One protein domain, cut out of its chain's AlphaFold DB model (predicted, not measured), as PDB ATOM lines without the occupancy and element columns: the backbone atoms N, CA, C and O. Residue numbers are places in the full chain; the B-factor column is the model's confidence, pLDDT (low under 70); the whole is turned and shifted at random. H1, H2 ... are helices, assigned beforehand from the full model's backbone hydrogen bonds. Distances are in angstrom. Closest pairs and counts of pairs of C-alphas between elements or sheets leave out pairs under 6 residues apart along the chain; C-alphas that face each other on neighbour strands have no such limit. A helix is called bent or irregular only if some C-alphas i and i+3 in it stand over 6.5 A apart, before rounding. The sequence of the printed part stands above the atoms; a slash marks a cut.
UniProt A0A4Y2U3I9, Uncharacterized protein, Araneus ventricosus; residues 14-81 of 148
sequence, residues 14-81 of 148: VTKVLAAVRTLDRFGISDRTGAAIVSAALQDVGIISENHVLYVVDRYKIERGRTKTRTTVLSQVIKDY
ATOM      1  N   VAL A  14     -39.000 -21.621  31.260       49.03
ATOM      2  CA  VAL A  14     -40.033 -20.767  31.862       49.03
ATOM      3  C   VAL A  14     -41.387 -21.477  32.044       49.03
ATOM      4  O   VAL A  14     -42.028 -21.291  33.074       49.03
ATOM      5  N   THR A  15     -41.809 -22.320  31.097       50.78
ATOM      6  CA  THR A  15     -43.068 -23.090  31.184       50.78
ATOM      7  C   THR A  15     -42.979 -24.272  32.154       50.78
ATOM      8  O   THR A  15     -43.939 -24.548  32.871       50.78
ATOM      9  N   LYS A  16     -41.810 -24.918  32.269       58.81
ATOM     10  CA  LYS A  16     -41.571 -26.031  33.209       58.81
ATOM     11  C   LYS A  16     -41.468 -25.559  34.665       58.81
ATOM     12  O   LYS A  16     -41.927 -26.252  35.571       58.81
ATOM     13  N   VAL A  17     -40.948 -24.351  34.896       63.34
ATOM     14  CA  VAL A  17     -40.832 -23.763  36.244       63.34
ATOM     15  C   VAL A  17     -42.206 -23.484  36.868       63.34
ATOM     16  O   VAL A  17     -42.348 -23.589  38.082       63.34
ATOM     17  N   LEU A  18     -43.247 -23.205  36.073       72.50
ATOM     18  CA  LEU A  18     -44.590 -22.913  36.592       72.50
ATOM     19  C   LEU A  18     -45.231 -24.115  37.312       72.50
ATOM     20  O   LEU A  18     -45.786 -23.962  38.402       72.50
ATOM     21  N   ALA A  19     -45.148 -25.314  36.730       81.19
ATOM     22  CA  ALA A  19     -45.696 -26.530  37.339       81.19
ATOM     23  C   ALA A  19     -44.938 -26.916  38.621       81.19
ATOM     24  O   ALA A  19     -45.551 -27.261  39.636       81.19
ATOM     25  N   ALA A  20     -43.609 -26.784  38.598       84.25
ATOM     26  CA  ALA A  20     -42.766 -26.983  39.772       84.25
ATOM     27  C   ALA A  20     -43.116 -25.985  40.889       84.25
ATOM     28  O   ALA A  20     -43.329 -26.367  42.029       84.25
ATOM     29  N   VAL A  21     -43.283 -24.704  40.570       89.94
ATOM     30  CA  VAL A  21     -43.651 -23.677  41.554       89.94
ATOM     31  C   VAL A  21     -45.000 -23.963  42.225       89.94
ATOM     32  O   VAL A  21     -45.105 -23.864  43.447       89.94
ATOM     33  N   ARG A  22     -46.020 -24.368  41.458       87.38
ATOM     34  CA  ARG A  22     -47.345 -24.713  42.007       87.38
ATOM     35  C   ARG A  22     -47.289 -25.903  42.963       87.38
ATOM     36  O   ARG A  22     -47.953 -25.898  43.996       87.38
ATOM     37  N   THR A  23     -46.504 -26.922  42.622       91.00
ATOM     38  CA  THR A  23     -46.324 -28.099  43.483       91.00
ATOM     39  C   THR A  23     -45.539 -27.746  44.745       91.00
ATOM     40  O   THR A  23     -45.960 -28.124  45.835       91.00
ATOM     41  N   LEU A  24     -44.484 -26.935  44.639       92.81
ATOM     42  CA  LEU A  24     -43.740 -26.431  45.798       92.81
ATOM     43  C   LEU A  24     -44.624 -25.608  46.746       92.81
ATOM     44  O   LEU A  24     -44.517 -25.767  47.960       92.81
ATOM     45  N   ASP A  25     -45.502 -24.748  46.216       90.56
ATOM     46  CA  ASP A  25     -46.483 -23.996  47.016       90.56
ATOM     47  C   ASP A  25     -47.483 -24.921  47.720       90.56
ATOM     48  O   ASP A  25     -47.738 -24.743  48.910       90.56
ATOM     49  N   ARG A  26     -47.992 -25.952  47.033       90.88
ATOM     50  CA  ARG A  26     -48.931 -26.929  47.610       90.88
ATOM     51  C   ARG A  26     -48.356 -27.680  48.813       90.88
ATOM     52  O   ARG A  26     -49.101 -27.997  49.735       90.88
ATOM     53  N   PHE A  27     -47.058 -27.974  48.797       93.06
ATOM     54  CA  PHE A  27     -46.372 -28.694  49.874       93.06
ATOM     55  C   PHE A  27     -45.621 -27.771  50.849       93.06
ATOM     56  O   PHE A  27     -44.930 -28.264  51.735       93.06
ATOM     57  N   GLY A  28     -45.727 -26.443  50.699       92.19
ATOM     58  CA  GLY A  28     -45.067 -25.484  51.591       92.19
ATOM     59  C   GLY A  28     -43.534 -25.536  51.551       92.19
ATOM     60  O   GLY A  28     -42.873 -25.214  52.535       92.19
ATOM     61  N   ILE A  29     -42.943 -25.956  50.429       95.50
ATOM     62  CA  ILE A  29     -41.493 -26.145  50.311       95.50
ATOM     63  C   ILE A  29     -40.780 -24.790  50.198       95.50
ATOM     64  O   ILE A  29     -41.224 -23.893  49.474       95.50
ATOM     65  N   SER A  30     -39.645 -24.635  50.886       94.25
ATOM     66  CA  SER A  30     -38.829 -23.414  50.814       94.25
ATOM     67  C   SER A  30     -38.246 -23.195  49.410       94.25
ATOM     68  O   SER A  30     -37.969 -24.158  48.695       94.25
ATOM     69  N   ASP A  31     -37.996 -21.941  49.015       93.31
ATOM     70  CA  ASP A  31     -37.425 -21.632  47.690       93.31
ATOM     71  C   ASP A  31     -36.060 -22.293  47.466       93.31
ATOM     72  O   ASP A  31     -35.760 -22.762  46.372       93.31
ATOM     73  N   ARG A  32     -35.223 -22.346  48.512       94.56
ATOM     74  CA  ARG A  32     -33.878 -22.934  48.439       94.56
ATOM     75  C   ARG A  32     -33.948 -24.457  48.301       94.56
ATOM     76  O   ARG A  32     -33.228 -25.021  47.484       94.56
ATOM     77  N   THR A  33     -34.838 -25.107  49.051       96.00
ATOM     78  CA  THR A  33     -35.083 -26.553  48.933       96.00
ATOM     79  C   THR A  33     -35.691 -26.892  47.573       96.00
ATOM     80  O   THR A  33     -35.238 -27.818  46.909       96.00
ATOM     81  N   GLY A  34     -36.671 -26.107  47.119       93.62
ATOM     82  CA  GLY A  34     -37.302 -26.287  45.815       93.62
ATOM     83  C   GLY A  34     -36.318 -26.129  44.659       93.62
ATOM     84  O   GLY A  34     -36.321 -26.943  43.742       93.62
ATOM     85  N   ALA A  35     -35.422 -25.144  44.731       92.50
ATOM     86  CA  ALA A  35     -34.359 -24.949  43.750       92.50
ATOM     87  C   ALA A  35     -33.416 -26.162  43.650       92.50
ATOM     88  O   ALA A  35     -33.091 -26.588  42.542       92.50
ATOM     89  N   ALA A  36     -33.029 -26.753  44.786       92.62
ATOM     90  CA  ALA A  36     -32.186 -27.947  44.815       92.62
ATOM     91  C   ALA A  36     -32.893 -29.168  44.202       92.62
ATOM     92  O   ALA A  36     -32.322 -29.827  43.339       92.62
ATOM     93  N   ILE A  37     -34.152 -29.422  44.583       92.38
ATOM     94  CA  ILE A  37     -34.951 -30.542  44.056       92.38
ATOM     95  C   ILE A  37     -35.145 -30.407  42.542       92.38
ATOM     96  O   ILE A  37     -34.922 -31.358  41.798       92.38
ATOM     97  N   VAL A  38     -35.545 -29.220  42.075       90.88
ATOM     98  CA  VAL A  38     -35.779 -28.977  40.646       90.88
ATOM     99  C   VAL A  38     -34.470 -29.063  39.862       90.88
ATOM    100  O   VAL A  38     -34.458 -29.645  38.784       90.88
ATOM    101  N   SER A  39     -33.365 -28.531  40.393       88.75
ATOM    102  CA  SER A  39     -32.059 -28.630  39.731       88.75
ATOM    103  C   SER A  39     -31.566 -30.072  39.634       88.75
ATOM    104  O   SER A  39     -31.112 -30.460  38.564       88.75
ATOM    105  N   ALA A  40     -31.711 -30.877  40.691       89.31
ATOM    106  CA  ALA A  40     -31.355 -32.296  40.667       89.31
ATOM    107  C   ALA A  40     -32.197 -33.066  39.636       89.31
ATOM    108  O   ALA A  40     -31.651 -33.719  38.755       89.31
ATOM    109  N   ALA A  41     -33.521 -32.879  39.643       88.81
ATOM    110  CA  ALA A  41     -34.401 -33.520  38.666       88.81
ATOM    111  C   ALA A  41     -34.077 -33.109  37.216       88.81
ATOM    112  O   ALA A  41     -34.195 -33.905  36.290       88.81
ATOM    113  N   LEU A  42     -33.664 -31.859  36.989       86.00
ATOM    114  CA  LEU A  42     -33.253 -31.390  35.663       86.00
ATOM    115  C   LEU A  42     -31.868 -31.916  35.241       86.00
ATOM    116  O   LEU A  42     -31.633 -32.041  34.038       86.00
ATOM    117  N   GLN A  43     -30.976 -32.222  36.188       86.12
ATOM    118  CA  GLN A  43     -29.719 -32.933  35.926       86.12
ATOM    119  C   GLN A  43     -29.989 -34.395  35.552       86.12
ATOM    120  O   GLN A  43     -29.490 -34.848  34.526       86.12
ATOM    121  N   ASP A  44     -30.853 -35.090  36.298       86.25
ATOM    122  CA  ASP A  44     -31.214 -36.493  36.036       86.25
ATOM    123  C   ASP A  44     -31.830 -36.691  34.641       86.25
ATOM    124  O   ASP A  44     -31.579 -37.686  33.966       86.25
ATOM    125  N   VAL A  45     -32.623 -35.720  34.178       83.69
ATOM    126  CA  VAL A  45     -33.268 -35.747  32.851       83.69
ATOM    127  C   VAL A  45     -32.330 -35.222  31.742       83.69
ATOM    128  O   VAL A  45     -32.716 -35.150  30.577       83.69
ATOM    129  N   GLY A  46     -31.090 -34.845  32.072       82.25
ATOM    130  CA  GLY A  46     -30.073 -34.404  31.110       82.25
ATOM    131  C   GLY A  46     -30.305 -33.007  30.521       82.25
ATOM    132  O   GLY A  46     -29.732 -32.670  29.487       82.25
ATOM    133  N   ILE A  47     -31.154 -32.186  31.150       80.25
ATOM    134  CA  ILE A  47     -31.414 -30.797  30.728       80.25
ATOM    135  C   ILE A  47     -30.315 -29.865  31.250       80.25
ATOM    136  O   ILE A  47     -29.914 -28.924  30.563       80.25
ATOM    137  N   ILE A  48     -29.839 -30.117  32.470       80.94
ATOM    138  CA  ILE A  48     -28.674 -29.448  33.047       80.94
ATOM    139  C   ILE A  48     -27.477 -30.384  32.897       80.94
ATOM    140  O   ILE A  48     -27.532 -31.545  33.284       80.94
ATOM    141  N   SER A  49     -26.383 -29.847  32.373       78.12
ATOM    142  CA  SER A  49     -25.068 -30.487  32.347       78.12
ATOM    143  C   SER A  49     -24.065 -29.538  32.998       78.12
ATOM    144  O   SER A  49     -24.296 -28.326  33.018       78.12
ATOM    145  N   GLU A  50     -22.948 -30.063  33.502       73.12
ATOM    146  CA  GLU A  50     -21.862 -29.269  34.101       73.12
ATOM    147  C   GLU A  50     -21.377 -28.146  33.170       73.12
ATOM    148  O   GLU A  50     -21.052 -27.051  33.623       73.12
ATOM    149  N   ASN A  51     -21.447 -28.364  31.853       73.25
ATOM    150  CA  ASN A  51     -21.027 -27.390  30.845       73.25
ATOM    151  C   ASN A  51     -22.106 -26.351  30.480       73.25
ATOM    152  O   ASN A  51     -21.837 -25.439  29.696       73.25
ATOM    153  N   HIS A  52     -23.336 -26.463  30.999       70.19
ATOM    154  CA  HIS A  52     -24.460 -25.613  30.593       70.19
ATOM    155  C   HIS A  52     -25.240 -25.037  31.786       70.19
ATOM    156  O   HIS A  52     -26.382 -25.393  32.079       70.19
ATOM    157  N   VAL A  53     -24.606 -24.070  32.456       68.56
ATOM    158  CA  VAL A  53     -25.065 -23.439  33.711       68.56
ATOM    159  C   VAL A  53     -26.350 -22.605  33.555       68.56
ATOM    160  O   VAL A  53     -27.044 -22.321  34.532       68.56
ATOM    161  N   LEU A  54     -26.732 -22.232  32.330       69.19
ATOM    162  CA  LEU A  54     -27.874 -21.339  32.073       69.19
ATOM    163  C   LEU A  54     -29.218 -21.902  32.572       69.19
ATOM    164  O   LEU A  54     -30.102 -21.139  32.986       69.19
ATOM    165  N   TYR A  55     -29.362 -23.229  32.586       74.81
ATOM    166  CA  TYR A  55     -30.596 -23.908  32.985       74.81
ATOM    167  C   TYR A  55     -30.654 -24.307  34.460       74.81
ATOM    168  O   TYR A  55     -31.685 -24.817  34.894       74.81
ATOM    169  N   VAL A  56     -29.614 -24.013  35.248       80.75
ATOM    170  CA  VAL A  56     -29.626 -24.250  36.697       80.75
ATOM    171  C   VAL A  56     -30.741 -23.441  37.347       80.75
ATOM    172  O   VAL A  56     -30.907 -22.249  37.068       80.75
ATOM    173  N   VAL A  57     -31.531 -24.092  38.196       87.69
ATOM    174  CA  VAL A  57     -32.636 -23.451  38.904       87.69
ATOM    175  C   VAL A  57     -32.135 -22.992  40.261       87.69
ATOM    176  O   VAL A  57     -31.951 -23.782  41.179       87.69
ATOM    177  N   ASP A  58     -31.911 -21.689  40.379       88.81
ATOM    178  CA  ASP A  58     -31.567 -21.052  41.641       88.81
ATOM    179  C   ASP A  58     -32.822 -20.639  42.436       88.81
ATOM    180  O   ASP A  58     -33.962 -20.679  41.955       88.81
ATOM    181  N   ARG A  59     -32.596 -20.207  43.680       92.00
ATOM    182  CA  ARG A  59     -33.643 -19.698  44.577       92.00
ATOM    183  C   ARG A  59     -34.440 -18.549  43.947       92.00
ATOM    184  O   ARG A  59     -35.659 -18.516  44.075       92.00
ATOM    185  N   TYR A  60     -33.766 -17.617  43.279       90.69
ATOM    186  CA  TYR A  60     -34.372 -16.416  42.712       90.69
ATOM    187  C   TYR A  60     -35.266 -16.739  41.505       90.69
ATOM    188  O   TYR A  60     -36.300 -16.105  41.300       90.69
ATOM    189  N   LYS A  61     -34.939 -17.779  40.729       88.38
ATOM    190  CA  LYS A  61     -35.799 -18.307  39.660       88.38
ATOM    191  C   LYS A  61     -37.094 -18.901  40.217       88.38
ATOM    192  O   LYS A  61     -38.152 -18.655  39.633       88.38
ATOM    193  N   ILE A  62     -37.030 -19.628  41.337       91.62
ATOM    194  CA  ILE A  62     -38.221 -20.146  42.034       91.62
ATOM    195  C   ILE A  62     -39.058 -18.999  42.601       91.62
ATOM    196  O   ILE A  62     -40.258 -18.937  42.337       91.62
ATOM    197  N   GLU A  63     -38.427 -18.058  43.298       92.00
ATOM    198  CA  GLU A  63     -39.090 -16.888  43.880       92.00
ATOM    199  C   GLU A  63     -39.792 -16.054  42.801       92.00
ATOM    200  O   GLU A  63     -40.985 -15.766  42.891       92.00
ATOM    201  N   ARG A  64     -39.099 -15.760  41.696       89.88
ATOM    202  CA  ARG A  64     -39.682 -15.062  40.546       89.88
ATOM    203  C   ARG A  64     -40.842 -15.843  39.931       89.88
ATOM    204  O   ARG A  64     -41.835 -15.239  39.523       89.88
ATOM    205  N   GLY A  65     -40.724 -17.166  39.841       89.25
ATOM    206  CA  GLY A  65     -41.801 -18.040  39.382       89.25
ATOM    207  C   GLY A  65     -43.027 -17.977  40.298       89.25
ATOM    208  O   GLY A  65     -44.146 -17.840  39.800       89.25
ATOM    209  N   ARG A  66     -42.826 -17.988  41.621       90.75
ATOM    210  CA  ARG A  66     -43.876 -17.831  42.644       90.75
ATOM    211  C   ARG A  66     -44.568 -16.489  42.536       90.75
ATOM    212  O   ARG A  66     -45.789 -16.457  42.424       90.75
ATOM    213  N   THR A  67     -43.805 -15.402  42.492       89.38
ATOM    214  CA  THR A  67     -44.355 -14.050  42.362       89.38
ATOM    215  C   THR A  67     -45.207 -13.933  41.108       89.38
ATOM    216  O   THR A  67     -46.351 -13.509  41.207       89.38
ATOM    217  N   LYS A  68     -44.721 -14.402  39.950       86.44
ATOM    218  CA  LYS A  68     -45.513 -14.410  38.708       86.44
ATOM    219  C   LYS A  68     -46.775 -15.260  38.812       86.44
ATOM    220  O   LYS A  68     -47.831 -14.843  38.362       86.44
ATOM    221  N   THR A  69     -46.677 -16.450  39.400       84.69
ATOM    222  CA  THR A  69     -47.832 -17.349  39.540       84.69
ATOM    223  C   THR A  69     -48.897 -16.720  40.428       84.69
ATOM    224  O   THR A  69     -50.070 -16.712  40.070       84.69
ATOM    225  N   ARG A  70     -48.485 -16.151  41.562       83.69
ATOM    226  CA  ARG A  70     -49.370 -15.493  42.522       83.69
ATOM    227  C   ARG A  70     -49.978 -14.225  41.946       83.69
ATOM    228  O   ARG A  70     -51.168 -14.032  42.130       83.69
ATOM    229  N   THR A  71     -49.224 -13.405  41.212       80.69
ATOM    230  CA  THR A  71     -49.789 -12.216  40.556       80.69
ATOM    231  C   THR A  71     -50.748 -12.584  39.434       80.69
ATOM    232  O   THR A  71     -51.784 -11.945  39.318       80.69
ATOM    233  N   THR A  72     -50.477 -13.634  38.650       80.19
ATOM    234  CA  THR A  72     -51.437 -14.136  37.657       80.19
ATOM    235  C   THR A  72     -52.710 -14.647  38.326       80.19
ATOM    236  O   THR A  72     -53.795 -14.250  37.917       80.19
ATOM    237  N   VAL A  73     -52.595 -15.463  39.380       73.56
ATOM    238  CA  VAL A  73     -53.754 -15.938  40.156       73.56
ATOM    239  C   VAL A  73     -54.522 -14.762  40.749       73.56
ATOM    240  O   VAL A  73     -55.724 -14.680  40.549       73.56
ATOM    241  N   LEU A  74     -53.841 -13.815  41.396       70.69
ATOM    242  CA  LEU A  74     -54.454 -12.614  41.956       70.69
ATOM    243  C   LEU A  74     -55.151 -11.788  40.870       70.69
ATOM    244  O   LEU A  74     -56.263 -11.343  41.078       70.69
ATOM    245  N   SER A  75     -54.542 -11.620  39.695       69.62
ATOM    246  CA  SER A  75     -55.151 -10.879  38.586       69.62
ATOM    247  C   SER A  75     -56.352 -11.594  37.970       69.62
ATOM    248  O   SER A  75     -57.257 -10.927  37.491       69.62
ATOM    249  N   GLN A  76     -56.366 -12.931  37.971       68.25
ATOM    250  CA  GLN A  76     -57.512 -13.712  37.515       68.25
ATOM    251  C   GLN A  76     -58.644 -13.615  38.533       68.25
ATOM    252  O   GLN A  76     -59.752 -13.265  38.167       68.25
ATOM    253  N   VAL A  77     -58.321 -13.795  39.817       61.03
ATOM    254  CA  VAL A  77     -59.228 -13.551  40.941       61.03
ATOM    255  C   VAL A  77     -59.825 -12.144  40.825       61.03
ATOM    256  O   VAL A  77     -61.030 -12.010  40.732       61.03
ATOM    257  N   ILE A  78     -59.009 -11.097  40.699       61.22
ATOM    258  CA  ILE A  78     -59.466  -9.700  40.570       61.22
ATOM    259  C   ILE A  78     -60.290  -9.443  39.297       61.22
ATOM    260  O   ILE A  78     -61.048  -8.487  39.268       61.22
ATOM    261  N   LYS A  79     -60.152 -10.241  38.233       60.97
ATOM    262  CA  LYS A  79     -61.012 -10.134  37.040       60.97
ATOM    263  C   LYS A  79     -62.331 -10.888  37.192       60.97
ATOM    264  O   LYS A  79     -63.307 -10.505  36.559       60.97
ATOM    265  N   ASP A  80     -62.329 -11.959  37.981       55.84
ATOM    266  CA  ASP A  80     -63.511 -12.771  38.272       55.84
ATOM    267  C   ASP A  80     -64.389 -12.114  39.357       55.84
ATOM    268  O   ASP A  80     -65.589 -12.374  39.420       55.84
ATOM    269  N   TYR A  81     -63.806 -11.239  40.183       53.38
ATOM    270  CA  TYR A  81     -64.529 -10.320  41.058       53.38
ATOM    271  C   TYR A  81     -64.744  -8.994  40.322       53.38
ATOM    272  O   TYR A  81     -63.788  -8.312  39.965       53.38
TER     273      TYR A  81
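What this domain is: This is residues 14 to 81 of the 148 residues of an uncharacterized protein of Araneus ventricosus (UniProt A0A4Y2U3I9). One long helix, H3, makes the long axis; H1 crosses it with contacts on its residues 62 to 69, and H2 meets its first residues, 59 to 63, to make a corner. H1 and H2, joined by a tight link, make a V; H2 meets H3 with its residues 31 to 35 alone and from there runs off beyond the start of H3, while the other end of H3, from residue 71 on, sticks out as a free arm, and residues 49 to 54 of the loop between H2 and H3 stick out too. The printed part has 68 residues with three named helices, in the order H1, H2, H3, and no named strand; the class is all helix. The whole is only just loose, close to compact, with a radius of gyration of the C-alphas of 13.4 A, and it spans 47 by 20 by 18 A.

How they stand to each other: H3, residues 59 to 80, touches H1, residues 14 to 26, with its residues 62 to 69 alone. The closest C-alphas of the two are those of Val 21 and Arg 66, 6.0 A apart, and their lines are about perpendicular at 81 degrees. H3 also touches H2, residues 31 to 44, through residues 59 to 63 of H3 and residues 31 to 35 of H2 alone. Here the closest C-alphas are those of Arg 32 and Arg 59, 5.0 A apart, and the lines are only just about perpendicular, at 72 degrees. H1 and H2 are close but not clearly touching: their closest C-alphas, those of Leu 24 and Gly 34, are 6.4 A apart. They run opposite ways at a steep tilt of 52 degrees. In H2 and H3 every O i to N i+4 pair is within hydrogen-bond range; in H1, 6 of 9 are.

Where its parts are: H3 is the longest helix, with 22 residues and 31.3 A from its first C-alpha to its last; it begins at C-alpha 59 at (-33.643, -19.698, 44.577) and ends at C-alpha 80 at (-63.511, -12.771, 38.272). H1 has 13 residues and measures 19.1 A, beginning at C-alpha 14 at (-40.033, -20.767, 31.862). H2 has 14 residues and measures 19.9 A. None of the three is bent.

The domain as a whole: The C-alphas farthest apart are those of Asn 51 and Tyr 81, 47.8 A. Without residues 49 to 54 and 71 to 81, which stand free, the body of 51 residues spans 29 by 18 by 16 A. The link from H1 to H2 is tight, and the link from H2 to H3, residues 45 to 58, is long. The printed part has no cut. The mean pLDDT of the printed part is 81.5; it is under 70 at residues 14 to 17, 53 to 54 and 75 to 81.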